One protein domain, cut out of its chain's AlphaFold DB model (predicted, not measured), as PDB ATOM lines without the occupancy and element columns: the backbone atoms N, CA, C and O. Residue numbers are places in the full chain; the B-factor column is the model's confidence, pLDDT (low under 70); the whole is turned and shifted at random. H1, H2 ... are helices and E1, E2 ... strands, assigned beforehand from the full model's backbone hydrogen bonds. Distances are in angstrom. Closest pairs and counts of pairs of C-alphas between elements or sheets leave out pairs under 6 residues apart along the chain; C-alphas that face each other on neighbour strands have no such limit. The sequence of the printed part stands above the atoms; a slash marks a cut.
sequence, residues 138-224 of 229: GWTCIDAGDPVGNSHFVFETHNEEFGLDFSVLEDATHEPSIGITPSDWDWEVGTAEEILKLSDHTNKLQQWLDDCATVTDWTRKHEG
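What this domain is: This is residues 138 to 224 of the 229 residues of an uncharacterized protein of Bifidobacterium mongoliense (UniProt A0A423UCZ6). A twisted sheet of four strands, E1 to E4, has one long helix, H2, running along its strands over one face, with no named helix over the other face. Beyond one end of the sheet, the short helix H1 turns the chain from E4 back to H2, and residues 190 to 196 there, of which 192 to 196 belong to H1, stick out free. The printed part has 87 residues, with four named strands and then two named helices along the chain; the sheet's order is E1 - E2 - E3 - E4, all antiparallel, and the class is mixed, helices and strands. The whole is loose, with a radius of gyration of the C-alphas of 15.4 A, and flat, spanning 48 by 29 by 15 A.

Where its parts are: Find C-alpha 138 at (13.804, -5.262, 34.650), where E1 begins, and follow it through residues 138 to 143. E2, residues 151 to 159, is 22.4 A long and bends by 66 degrees at residue 154. E3, residues 164 to 171, is 22.3 A long, and E4, residues 177 to 182, is 16.3 A long. Look next at C-alpha 192 at (-17.616, -3.760, 34.085), where H1, residues 192 to 200, begins; it is 13.2 A long. H2, residues 202 to 223, runs 31.4 A to C-alpha 223 at (23.517, -21.332, 31.561).

How they stand to each other: Start with the sheet, a meander, each strand the antiparallel neighbour of the one before; E1 and E4 are its edge strands. In the hairpin of E1 and E2, N 138 and O 156 are within hydrogen-bond range at 2.8 A. In the hairpin of E2 and E3, look at N 168 and O 155, 2.8 A, and in that of E3 and E4 at N 169 and O 177, 2.8 A. H2 is on the sheet at a height of 9.9 A, making two layers, a sheet with a helix on one face. It lies over E2 and E3 and runs along the strands, at 5 degrees to E3 on the local plane. The closest C-alphas of E3 and H2 are those of Phe 166 and Cys 212, 7.2 A apart. H1 is not on the sheet, and H1 and H2 meet only through their link. In H1 and H2 every O i to N i+4 pair is within hydrogen-bond range.

The domain as a whole: The two C-alphas farthest apart, those of Thr 191 and Gly 224, are 48.3 A apart. The printed part has no cut, and no link between its named elements is long. The mean pLDDT of the printed part is 75.6; look for values under 70 at residues 145 to 150, 172 to 173, 183 to 202 and 224.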
ATOM      1  N   GLY A 138      13.186  -4.695  35.847       89.81
ATOM      2  CA  GLY A 138      13.804  -5.262  34.650       89.81
ATOM      3  C   GLY A 138      15.078  -6.047  34.972       89.81
ATOM      4  O   GLY A 138      15.110  -6.887  35.870       89.81
ATOM      5  N   TRP A 139      16.150  -5.813  34.211       89.88
ATOM      6  CA  TRP A 139      17.429  -6.489  34.445       89.88
ATOM      7  C   TRP A 139      18.097  -5.992  35.722       89.88
ATOM      8  O   TRP A 139      18.482  -4.824  35.806       89.88
ATOM      9  N   THR A 140      18.324  -6.894  36.669       85.69
ATOM     10  CA  THR A 140      18.741  -6.524  38.020       85.69
ATOM     11  C   THR A 140      19.782  -7.486  38.603       85.69
ATOM     12  O   THR A 140      20.274  -8.386  37.925       85.69
ATOM     13  N   CYS A 141      20.215  -7.182  39.821       79.94
ATOM     14  CA  CYS A 141      21.213  -7.893  40.617       79.94
ATOM     15  C   CYS A 141      20.888  -7.637  42.098       79.94
ATOM     16  O   CYS A 141      21.691  -7.097  42.860       79.94
ATOM     17  N   ILE A 142      19.636  -7.896  42.474       79.75
ATOM     18  CA  ILE A 142      19.126  -7.647  43.825       79.75
ATOM     19  C   ILE A 142      19.120  -8.970  44.585       79.75
ATOM     20  O   ILE A 142      18.726  -9.994  44.033       79.75
ATOM     21  N   ASP A 143      19.566  -8.932  45.838       77.25
ATOM     22  CA  ASP A 143      19.467 -10.054  46.775       77.25
ATOM     23  C   ASP A 143      18.003 -10.505  46.891       77.25
ATOM     24  O   ASP A 143      17.121  -9.696  47.185       77.25
ATOM     25  N   ALA A 144      17.745 -11.791  46.647       72.88
ATOM     26  CA  ALA A 144      16.402 -12.359  46.709       72.88
ATOM     27  C   ALA A 144      15.899 -12.559  48.152       72.88
ATOM     28  O   ALA A 144      14.781 -13.031  48.357       72.88
ATOM     29  N   GLY A 145      16.707 -12.209  49.159       68.44
ATOM     30  CA  GLY A 145      16.333 -12.247  50.568       68.44
ATOM     31  C   GLY A 145      16.280 -13.661  51.139       68.44
ATOM     32  O   GLY A 145      15.629 -13.884  52.164       68.44
ATOM     33  N   ASP A 146      16.940 -14.629  50.491       67.50
ATOM     34  CA  ASP A 146      17.009 -15.982  51.024       67.50
ATOM     35  C   ASP A 146      17.901 -16.027  52.283       67.50
ATOM     36  O   ASP A 146      18.861 -15.261  52.402       67.50
ATOM     37  N   PRO A 147      17.626 -16.925  53.246       49.38
ATOM     38  CA  PRO A 147      18.321 -16.945  54.537       49.38
ATOM     39  C   PRO A 147      19.836 -17.174  54.454       49.38
ATOM     40  O   PRO A 147      20.536 -16.998  55.454       49.38
ATOM     41  N   VAL A 148      20.332 -17.630  53.304       58.69
ATOM     42  CA  VAL A 148      21.734 -17.963  53.050       58.69
ATOM     43  C   VAL A 148      22.416 -16.884  52.191       58.69
ATOM     44  O   VAL A 148      23.640 -16.892  52.097       58.69
ATOM     45  N   GLY A 149      21.661 -15.926  51.632       60.38
ATOM     46  CA  GLY A 149      22.163 -14.823  50.804       60.38
ATOM     47  C   GLY A 149      22.813 -15.287  49.499       60.38
ATOM     48  O   GLY A 149      23.736 -14.642  49.000       60.38
ATOM     49  N   ASN A 150      22.391 -16.444  48.983       69.12
ATOM     50  CA  ASN A 150      23.023 -17.095  47.832       69.12
ATOM     51  C   ASN A 150      22.251 -16.902  46.525       69.12
ATOM     52  O   ASN A 150      22.766 -17.268  45.465       69.12
ATOM     53  N   SER A 151      21.053 -16.326  46.589       77.94
ATOM     54  CA  SER A 151      20.140 -16.167  45.466       77.94
ATOM     55  C   SER A 151      19.927 -14.694  45.163       77.94
ATOM     56  O   SER A 151      19.663 -13.897  46.058       77.94
ATOM     57  N   HIS A 152      20.042 -14.321  43.895       84.38
ATOM     58  CA  HIS A 152      19.794 -12.957  43.436       84.38
ATOM     59  C   HIS A 152      18.874 -12.974  42.221       84.38
ATOM     60  O   HIS A 152      18.917 -13.887  41.393       84.38
ATOM     61  N   PHE A 153      18.058 -11.937  42.085       84.12
ATOM     62  CA  PHE A 153      17.289 -11.699  40.875       84.12
ATOM     63  C   PHE A 153      18.215 -11.217  39.759       84.12
ATOM     64  O   PHE A 153      18.946 -10.242  39.925       84.12
ATOM     65  N   VAL A 154      18.150 -11.891  38.614       87.94
ATOM     66  CA  VAL A 154      18.832 -11.501  37.367       87.94
ATOM     67  C   VAL A 154      17.898 -10.663  36.498       87.94
ATOM     68  O   VAL A 154      18.312  -9.734  35.799       87.94
ATOM     69  N   PHE A 155      16.612 -10.991  36.551       89.31
ATOM     70  CA  PHE A 155      15.550 -10.249  35.905       89.31
ATOM     71  C   PHE A 155      14.296 -10.349  36.758       89.31
ATOM     72  O   PHE A 155      13.951 -11.434  37.222       89.31
ATOM     73  N   GLU A 156      13.616  -9.232  36.940       90.38
ATOM     74  CA  GLU A 156      12.336  -9.173  37.625       90.38
ATOM     75  C   GLU A 156      11.466  -8.134  36.929       90.38
ATOM     76  O   GLU A 156      11.931  -7.059  36.551       90.38
ATOM     77  N   THR A 157      10.203  -8.458  36.710       89.12
ATOM     78  CA  THR A 157       9.244  -7.504  36.172       89.12
ATOM     79  C   THR A 157       7.879  -7.749  36.756       89.12
ATOM     80  O   THR A 157       7.385  -8.877  36.788       89.12
ATOM     81  N   HIS A 158       7.254  -6.640  37.114       86.31
ATOM     82  CA  HIS A 158       5.854  -6.601  37.461       86.31
ATOM     83  C   HIS A 158       5.013  -6.187  36.252       86.31
ATOM     84  O   HIS A 158       5.378  -5.286  35.491       86.31
ATOM     85  N   ASN A 159       3.872  -6.843  36.077       81.25
ATOM     86  CA  ASN A 159       2.797  -6.387  35.217       81.25
ATOM     87  C   ASN A 159       1.624  -5.943  36.097       81.25
ATOM     88  O   ASN A 159       0.734  -6.740  36.396       81.25
ATOM     89  N   GLU A 160       1.620  -4.658  36.475       76.56
ATOM     90  CA  GLU A 160       0.537  -4.015  37.248       76.56
ATOM     91  C   GLU A 160      -0.827  -4.274  36.629       76.56
ATOM     92  O   GLU A 160      -1.838  -4.473  37.296       76.56
ATOM     93  N   GLU A 161      -0.835  -4.273  35.306       73.44
ATOM     94  CA  GLU A 161      -2.029  -4.340  34.510       73.44
ATOM     95  C   GLU A 161      -2.541  -5.756  34.307       73.44
ATOM     96  O   GLU A 161      -3.515  -5.908  33.589       73.44
ATOM     97  N   PHE A 162      -1.879  -6.778  34.851       74.00
ATOM     98  CA  PHE A 162      -2.379  -8.149  34.901       74.00
ATOM     99  C   PHE A 162      -2.214  -8.797  36.288       74.00
ATOM    100  O   PHE A 162      -2.646  -9.936  36.472       74.00
ATOM    101  N   GLY A 163      -1.640  -8.083  37.264       76.31
ATOM    102  CA  GLY A 163      -1.342  -8.600  38.600       76.31
ATOM    103  C   GLY A 163      -0.393  -9.798  38.554       76.31
ATOM    104  O   GLY A 163      -0.610 -10.781  39.261       76.31
ATOM    105  N   LEU A 164       0.608  -9.762  37.671       80.31
ATOM    106  CA  LEU A 164       1.550 -10.864  37.462       80.31
ATOM    107  C   LEU A 164       2.980 -10.400  37.684       80.31
ATOM    108  O   LEU A 164       3.382  -9.368  37.153       80.31
ATOM    109  N   ASP A 165       3.750 -11.230  38.374       83.81
ATOM    110  CA  ASP A 165       5.190 -11.072  38.516       83.81
ATOM    111  C   ASP A 165       5.912 -12.152  37.721       83.81
ATOM    112  O   ASP A 165       5.481 -13.308  37.658       83.81
ATOM    113  N   PHE A 166       7.013 -11.765  37.086       86.50
ATOM    114  CA  PHE A 166       7.950 -12.681  36.455       86.50
ATOM    115  C   PHE A 166       9.347 -12.440  37.002       86.50
ATOM    116  O   PHE A 166       9.849 -11.315  36.956       86.50
ATOM    117  N   SER A 167       9.994 -13.518  37.435       90.19
ATOM    118  CA  SER A 167      11.318 -13.447  38.041       90.19
ATOM    119  C   SER A 167      12.221 -14.561  37.525       90.19
ATOM    120  O   SER A 167      11.815 -15.718  37.371       90.19
ATOM    121  N   VAL A 168      13.482 -14.204  37.302       87.50
ATOM    122  CA  VAL A 168      14.597 -15.120  37.069       87.50
ATOM    123  C   VAL A 168      15.549 -14.993  38.245       87.50
ATOM    124  O   VAL A 168      16.157 -13.939  38.447       87.50
ATOM    125  N   LEU A 169      15.678 -16.071  39.012       88.25
ATOM    126  CA  LEU A 169      16.540 -16.153  40.180       88.25
ATOM    127  C   LEU A 169      17.773 -16.980  39.857       88.25
ATOM    128  O   LEU A 169      17.684 -18.112  39.384       88.25
ATOM    129  N   GLU A 170      18.929 -16.425  40.167       85.50
ATOM    130  CA  GLU A 170      20.202 -17.114  40.132       85.50
ATOM    131  C   GLU A 170      20.609 -17.504  41.548       85.50
ATOM    132  O   GLU A 170      20.854 -16.633  42.373       85.50
ATOM    133  N   ASP A 171      20.737 -18.806  41.795       78.94
ATOM    134  CA  ASP A 171      21.392 -19.361  42.980       78.94
ATOM    135  C   ASP A 171      22.851 -19.700  42.629       78.94
ATOM    136  O   ASP A 171      23.127 -20.277  41.572       78.94
ATOM    137  N   ALA A 172      23.790 -19.366  43.518       66.88
ATOM    138  CA  ALA A 172      25.212 -19.686  43.375       66.88
ATOM    139  C   ALA A 172      25.510 -21.193  43.218       66.88
ATOM    140  O   ALA A 172      26.582 -21.573  42.741       66.88
ATOM    141  N   THR A 173      24.593 -22.058  43.647       67.06
ATOM    142  CA  THR A 173      24.788 -23.510  43.732       67.06
ATOM    143  C   THR A 173      23.882 -24.324  42.810       67.06
ATOM    144  O   THR A 173      24.141 -25.514  42.619       67.06
ATOM    145  N   HIS A 174      22.875 -23.701  42.191       73.12
ATOM    146  CA  HIS A 174      21.859 -24.394  41.396       73.12
ATOM    147  C   HIS A 174      21.622 -23.748  40.021       73.12
ATOM    148  O   HIS A 174      22.067 -22.638  39.709       73.12
ATOM    149  N   GLU A 175      20.914 -24.484  39.164       76.31
ATOM    150  CA  GLU A 175      20.352 -23.962  37.914       76.31
ATOM    151  C   GLU A 175      19.444 -22.749  38.212       76.31
ATOM    152  O   GLU A 175      18.781 -22.738  39.257       76.31
ATOM    153  N   PRO A 176      19.409 -21.707  37.354       82.00
ATOM    154  CA  PRO A 176      18.532 -20.566  37.563       82.00
ATOM    155  C   PRO A 176      17.068 -21.004  37.625       82.00
ATOM    156  O   PRO A 176      16.580 -21.749  36.771       82.00
ATOM    157  N   SER A 177      16.344 -20.492  38.613       83.06
ATOM    158  CA  SER A 177      14.901 -20.671  38.713       83.06
ATOM    159  C   SER A 177      14.191 -19.584  37.915       83.06
ATOM    160  O   SER A 177      14.587 -18.422  37.941       83.06
ATOM    161  N   ILE A 178      13.131 -19.952  37.201       86.50
ATOM    162  CA  ILE A 178      12.333 -19.035  36.381       86.50
ATOM    163  C   ILE A 178      10.868 -19.257  36.738       86.50
ATOM    164  O   ILE A 178      10.387 -20.393  36.669       86.50
ATOM    165  N   GLY A 179      10.157 -18.193  37.103       77.81
ATOM    166  CA  GLY A 179       8.776 -18.285  37.568       77.81
ATOM    167  C   GLY A 179       7.902 -17.129  37.099       77.81
ATOM    168  O   GLY A 179       8.372 -16.005  36.966       77.81
ATOM    169  N   ILE A 180       6.622 -17.438  36.868       81.12
ATOM    170  CA  ILE A 180       5.528 -16.462  36.788       81.12
ATOM    171  C   ILE A 180       4.597 -16.752  37.960       81.12
ATOM    172  O   ILE A 180       4.159 -17.898  38.119       81.12
ATOM    173  N   THR A 181       4.275 -15.741  38.754       77.94
ATOM    174  CA  THR A 181       3.377 -15.857  39.908       77.94
ATOM    175  C   THR A 181       2.319 -14.757  39.887       77.94
ATOM    176  O   THR A 181       2.529 -13.714  39.267       77.94
ATOM    177  N   PRO A 182       1.161 -14.969  40.541       75.25
ATOM    178  CA  PRO A 182       0.313 -13.852  40.935       75.25
ATOM    179  C   PRO A 182       1.145 -12.866  41.750       75.25
ATOM    180  O   PRO A 182       1.961 -13.297  42.566       75.25
ATOM    181  N   SER A 183       0.954 -11.579  41.500       69.44
ATOM    182  CA  SER A 183       1.593 -10.548  42.298       69.44
ATOM    183  C   SER A 183       0.921 -10.429  43.659       69.44
ATOM    184  O   SER A 183      -0.286 -10.640  43.776       69.44
ATOM    185  N   ASP A 184       1.691 -10.034  44.673       60.38
ATOM    186  CA  ASP A 184       1.182  -9.691  46.010       60.38
ATOM    187  C   ASP A 184       0.304  -8.419  45.996       60.38
ATOM    188  O   ASP A 184      -0.232  -8.000  47.024       60.38
ATOM    189  N   TRP A 185       0.158  -7.780  44.832       52.62
ATOM    190  CA  TRP A 185      -0.697  -6.622  44.623       52.62
ATOM    191  C   TRP A 185      -2.129  -7.069  44.324       52.62
ATOM    192  O   TRP A 185      -2.442  -7.549  43.233       52.62
ATOM    193  N   ASP A 186      -3.004  -6.880  45.314       51.66
ATOM    194  CA  ASP A 186      -4.437  -7.128  45.184       51.66
ATOM    195  C   ASP A 186      -5.038  -6.263  44.081       51.66
ATOM    196  O   ASP A 186      -4.980  -5.029  44.102       51.66
ATOM    197  N   TRP A 187      -5.680  -6.929  43.129       55.56
ATOM    198  CA  TRP A 187      -6.387  -6.248  42.068       55.56
ATOM    199  C   TRP A 187      -7.889  -6.301  42.286       55.56
ATOM    200  O   TRP A 187      -8.564  -7.291  41.989       55.56
ATOM    201  N   GLU A 188      -8.436  -5.197  42.778       54.66
ATOM    202  CA  GLU A 188      -9.878  -5.011  42.848       54.66
ATOM    203  C   GLU A 188     -10.406  -4.517  41.495       54.66
ATOM    204  O   GLU A 188     -10.377  -3.327  41.181       54.66
ATOM    205  N   VAL A 189     -10.918  -5.433  40.668       56.34
ATOM    206  CA  VAL A 189     -11.733  -5.054  39.505       56.34
ATOM    207  C   VAL A 189     -13.151  -4.760  39.996       56.34
ATOM    208  O   VAL A 189     -13.958  -5.669  40.199       56.34
ATOM    209  N   GLY A 190     -13.455  -3.483  40.222       51.41
ATOM    210  CA  GLY A 190     -14.717  -3.042  40.818       51.41
ATOM    211  C   GLY A 190     -15.863  -2.854  39.818       51.41
ATOM    212  O   GLY A 190     -17.026  -2.781  40.225       51.41
ATOM    213  N   THR A 191     -15.571  -2.747  38.513       59.69
ATOM    214  CA  THR A 191     -16.557  -2.341  37.495       59.69
ATOM    215  C   THR A 191     -16.456  -3.095  36.160       59.69
ATOM    216  O   THR A 191     -15.413  -3.611  35.765       59.69
ATOM    217  N   ALA A 192     -17.565  -3.132  35.409       66.12
ATOM    218  CA  ALA A 192     -17.616  -3.760  34.085       66.12
ATOM    219  C   ALA A 192     -16.791  -3.003  33.024       66.12
ATOM    220  O   ALA A 192     -16.237  -3.628  32.120       66.12
ATOM    221  N   GLU A 193     -16.671  -1.675  33.125       65.50
ATOM    222  CA  GLU A 193     -15.772  -0.893  32.269       65.50
ATOM    223  C   GLU A 193     -14.289  -1.218  32.501       65.50
ATOM    224  O   GLU A 193     -13.509  -1.175  31.550       65.50
ATOM    225  N   GLU A 194     -13.885  -1.562  33.727       61.06
ATOM    226  CA  GLU A 194     -12.518  -2.017  34.015       61.06
ATOM    227  C   GLU A 194     -12.246  -3.372  33.359       61.06
ATOM    228  O   GLU A 194     -11.233  -3.509  32.681       61.06
ATOM    229  N   ILE A 195     -13.200  -4.310  33.407       61.81
ATOM    230  CA  ILE A 195     -13.104  -5.597  32.691       61.81
ATOM    231  C   ILE A 195     -12.931  -5.392  31.175       61.81
ATOM    232  O   ILE A 195     -12.162  -6.101  30.527       61.81
ATOM    233  N   LEU A 196     -13.626  -4.414  30.586       59.75
ATOM    234  CA  LEU A 196     -13.506  -4.126  29.153       59.75
ATOM    235  C   LEU A 196     -12.140  -3.526  28.788       59.75
ATOM    236  O   LEU A 196     -11.584  -3.895  27.755       59.75
ATOM    237  N   LYS A 197     -11.557  -2.679  29.645       62.59
ATOM    238  CA  LYS A 197     -10.199  -2.144  29.440       62.59
ATOM    239  C   LYS A 197      -9.130  -3.238  29.467       62.59
ATOM    240  O   LYS A 197      -8.216  -3.191  28.652       62.59
ATOM    241  N   LEU A 198      -9.292  -4.259  30.312       59.94
ATOM    242  CA  LEU A 198      -8.402  -5.429  30.336       59.94
ATOM    243  C   LEU A 198      -8.387  -6.182  29.004       59.94
ATOM    244  O   LEU A 198      -7.351  -6.683  28.570       59.94
ATOM    245  N   SER A 199      -9.532  -6.231  28.316       56.66
ATOM    246  CA  SER A 199      -9.627  -6.894  27.013       56.66
ATOM    247  C   SER A 199      -8.848  -6.160  25.914       56.66
ATOM    248  O   SER A 199      -8.190  -6.812  25.099       56.66
ATOM    249  N   ASP A 200      -8.827  -4.822  25.939       61.31
ATOM    250  CA  ASP A 200      -8.075  -3.990  24.987       61.31
ATOM    251  C   ASP A 200      -6.556  -4.078  25.198       61.31
ATOM    252  O   ASP A 200      -5.761  -3.823  24.287       61.31
ATOM    253  N   HIS A 201      -6.136  -4.478  26.392       64.50
ATOM    254  CA  HIS A 201      -4.737  -4.562  26.777       64.50
ATOM    255  C   HIS A 201      -4.144  -5.977  26.687       64.50
ATOM    256  O   HIS A 201      -2.950  -6.173  26.907       64.50
ATOM    257  N   THR A 202      -4.925  -6.956  26.229       67.56
ATOM    258  CA  THR A 202      -4.448  -8.319  25.922       67.56
ATOM    259  C   THR A 202      -3.257  -8.352  24.953       67.56
ATOM    260  O   THR A 202      -2.389  -9.212  25.077       67.56
ATOM    261  N   ASN A 203      -3.153  -7.388  24.029       75.25
ATOM    262  CA  ASN A 203      -1.973  -7.248  23.168       75.25
ATOM    263  C   ASN A 203      -0.712  -6.877  23.961       75.25
ATOM    264  O   ASN A 203       0.366  -7.372  23.646       75.25
ATOM    265  N   LYS A 204      -0.840  -6.036  24.996       75.00
ATOM    266  CA  LYS A 204       0.276  -5.701  25.888       75.00
ATOM    267  C   LYS A 204       0.653  -6.886  26.768       75.00
ATOM    268  O   LYS A 204       1.839  -7.110  26.961       75.00
ATOM    269  N   LEU A 205      -0.322  -7.678  27.228       80.06
ATOM    270  CA  LEU A 205      -0.046  -8.935  27.935       80.06
ATOM    271  C   LEU A 205       0.759  -9.896  27.063       80.06
ATOM    272  O   LEU A 205       1.771 -10.420  27.512       80.06
ATOM    273  N   GLN A 206       0.337 -10.113  25.814       81.69
ATOM    274  CA  GLN A 206       1.074 -10.984  24.899       81.69
ATOM    275  C   GLN A 206       2.501 -10.473  24.685       81.69
ATOM    276  O   GLN A 206       3.440 -11.255  24.737       81.69
ATOM    277  N   GLN A 207       2.666  -9.164  24.509       85.06
ATOM    278  CA  GLN A 207       3.975  -8.551  24.309       85.06
ATOM    279  C   GLN A 207       4.873  -8.674  25.550       85.06
ATOM    280  O   GLN A 207       6.052  -8.981  25.420       85.06
ATOM    281  N   TRP A 208       4.303  -8.534  26.751       86.19
ATOM    282  CA  TRP A 208       5.001  -8.783  28.013       86.19
ATOM    283  C   TRP A 208       5.413 -10.253  28.158       86.19
ATOM    284  O   TRP A 208       6.553 -10.541  28.512       86.19
ATOM    285  N   LEU A 209       4.532 -11.197  27.811       82.12
ATOM    286  CA  LEU A 209       4.852 -12.628  27.811       82.12
ATOM    287  C   LEU A 209       5.935 -12.987  26.781       82.12
ATOM    288  O   LEU A 209       6.771 -13.845  27.061       82.12
ATOM    289  N   ASP A 210       5.941 -12.337  25.616       87.25
ATOM    290  CA  ASP A 210       6.969 -12.517  24.584       87.25
ATOM    291  C   ASP A 210       8.345 -12.014  25.069       87.25
ATOM    292  O   ASP A 210       9.368 -12.671  24.838       87.25
ATOM    293  N   ASP A 211       8.384 -10.895  25.799       87.50
ATOM    294  CA  ASP A 211       9.604 -10.401  26.450       87.50
ATOM    295  C   ASP A 211      10.082 -11.382  27.545       87.50
ATOM    296  O   ASP A 211      11.252 -11.776  27.548       87.50
ATOM    297  N   CYS A 212       9.188 -11.893  28.402       84.06
ATOM    298  CA  CYS A 212       9.519 -12.920  29.407       84.06
ATOM    299  C   CYS A 212      10.040 -14.227  28.772       84.06
ATOM    300  O   CYS A 212      10.981 -14.854  29.276       84.06
ATOM    301  N   ALA A 213       9.468 -14.639  27.637       86.38
ATOM    302  CA  ALA A 213       9.949 -15.784  26.870       86.38
ATOM    303  C   ALA A 213      11.359 -15.530  26.308       86.38
ATOM    304  O   ALA A 213      12.225 -16.400  26.410       86.38
ATOM    305  N   THR A 214      11.622 -14.321  25.805       90.19
ATOM    306  CA  THR A 214      12.952 -13.905  25.330       90.19
ATOM    307  C   THR A 214      13.998 -13.986  26.445       90.19
ATOM    308  O   THR A 214      15.090 -14.522  26.231       90.19
ATOM    309  N   VAL A 215      13.664 -13.517  27.651       85.94
ATOM    310  CA  VAL A 215      14.534 -13.625  28.836       85.94
ATOM    311  C   VAL A 215      14.775 -15.091  29.217       85.94
ATOM    312  O   VAL A 215      15.909 -15.478  29.509       85.94
ATOM    313  N   THR A 216      13.739 -15.930  29.164       85.81
ATOM    314  CA  THR A 216      13.833 -17.366  29.476       85.81
ATOM    315  C   THR A 216      14.774 -18.094  28.517       85.81
ATOM    316  O   THR A 216      15.669 -18.827  28.951       85.81
ATOM    317  N   ASP A 217      14.603 -17.879  27.213       87.75
ATOM    318  CA  ASP A 217      15.434 -18.496  26.180       87.75
ATOM    319  C   ASP A 217      16.886 -18.032  26.281       87.75
ATOM    320  O   ASP A 217      17.813 -18.840  26.167       87.75
ATOM    321  N   TRP A 218      17.099 -16.740  26.545       91.69
ATOM    322  CA  TRP A 218      18.434 -16.203  26.778       91.69
ATOM    323  C   TRP A 218      19.092 -16.839  28.006       91.69
ATOM    324  O   TRP A 218      20.236 -17.282  27.906       91.69
ATOM    325  N   THR A 219      18.370 -16.956  29.123       84.81
ATOM    326  CA  THR A 219      18.889 -17.543  30.370       84.81
ATOM    327  C   THR A 219      19.330 -18.989  30.142       84.81
ATOM    328  O   THR A 219      20.474 -19.342  30.421       84.81
ATOM    329  N   ARG A 220      18.470 -19.809  29.525       86.00
ATOM    330  CA  ARG A 220      18.770 -21.223  29.231       86.00
ATOM    331  C   ARG A 220      19.930 -21.404  28.262       86.00
ATOM    332  O   ARG A 220      20.713 -22.338  28.398       86.00
ATOM    333  N   LYS A 221      20.047 -20.531  27.258       86.50
ATOM    334  CA  LYS A 221      21.138 -20.607  26.279       86.50
ATOM    335  C   LYS A 221      22.505 -20.405  26.940       86.50
ATOM    336  O   LYS A 221      23.455 -21.082  26.559       86.50
ATOM    337  N   HIS A 222      22.599 -19.484  27.896       82.69
ATOM    338  CA  HIS A 222      23.878 -19.064  28.470       82.69
ATOM    339  C   HIS A 222      24.205 -19.730  29.812       82.69
ATOM    340  O   HIS A 222      25.333 -19.622  30.289       82.69
ATOM    341  N   GLU A 223      23.277 -20.499  30.380       76.00
ATOM    342  CA  GLU A 223      23.517 -21.332  31.561       76.00
ATOM    343  C   GLU A 223      24.728 -22.270  31.389       76.00
ATOM    344  O   GLU A 223      25.552 -22.402  32.290       76.00
ATOM    345  N   GLY A 224      24.903 -22.863  30.202       64.62
ATOM    346  CA  GLY A 224      26.047 -23.734  29.907       64.62
ATOM    347  C   GLY A 224      27.374 -22.997  29.680       64.62
ATOM    348  O   GLY A 224      28.440 -23.598  29.821       64.62
TER     349      GLY A 224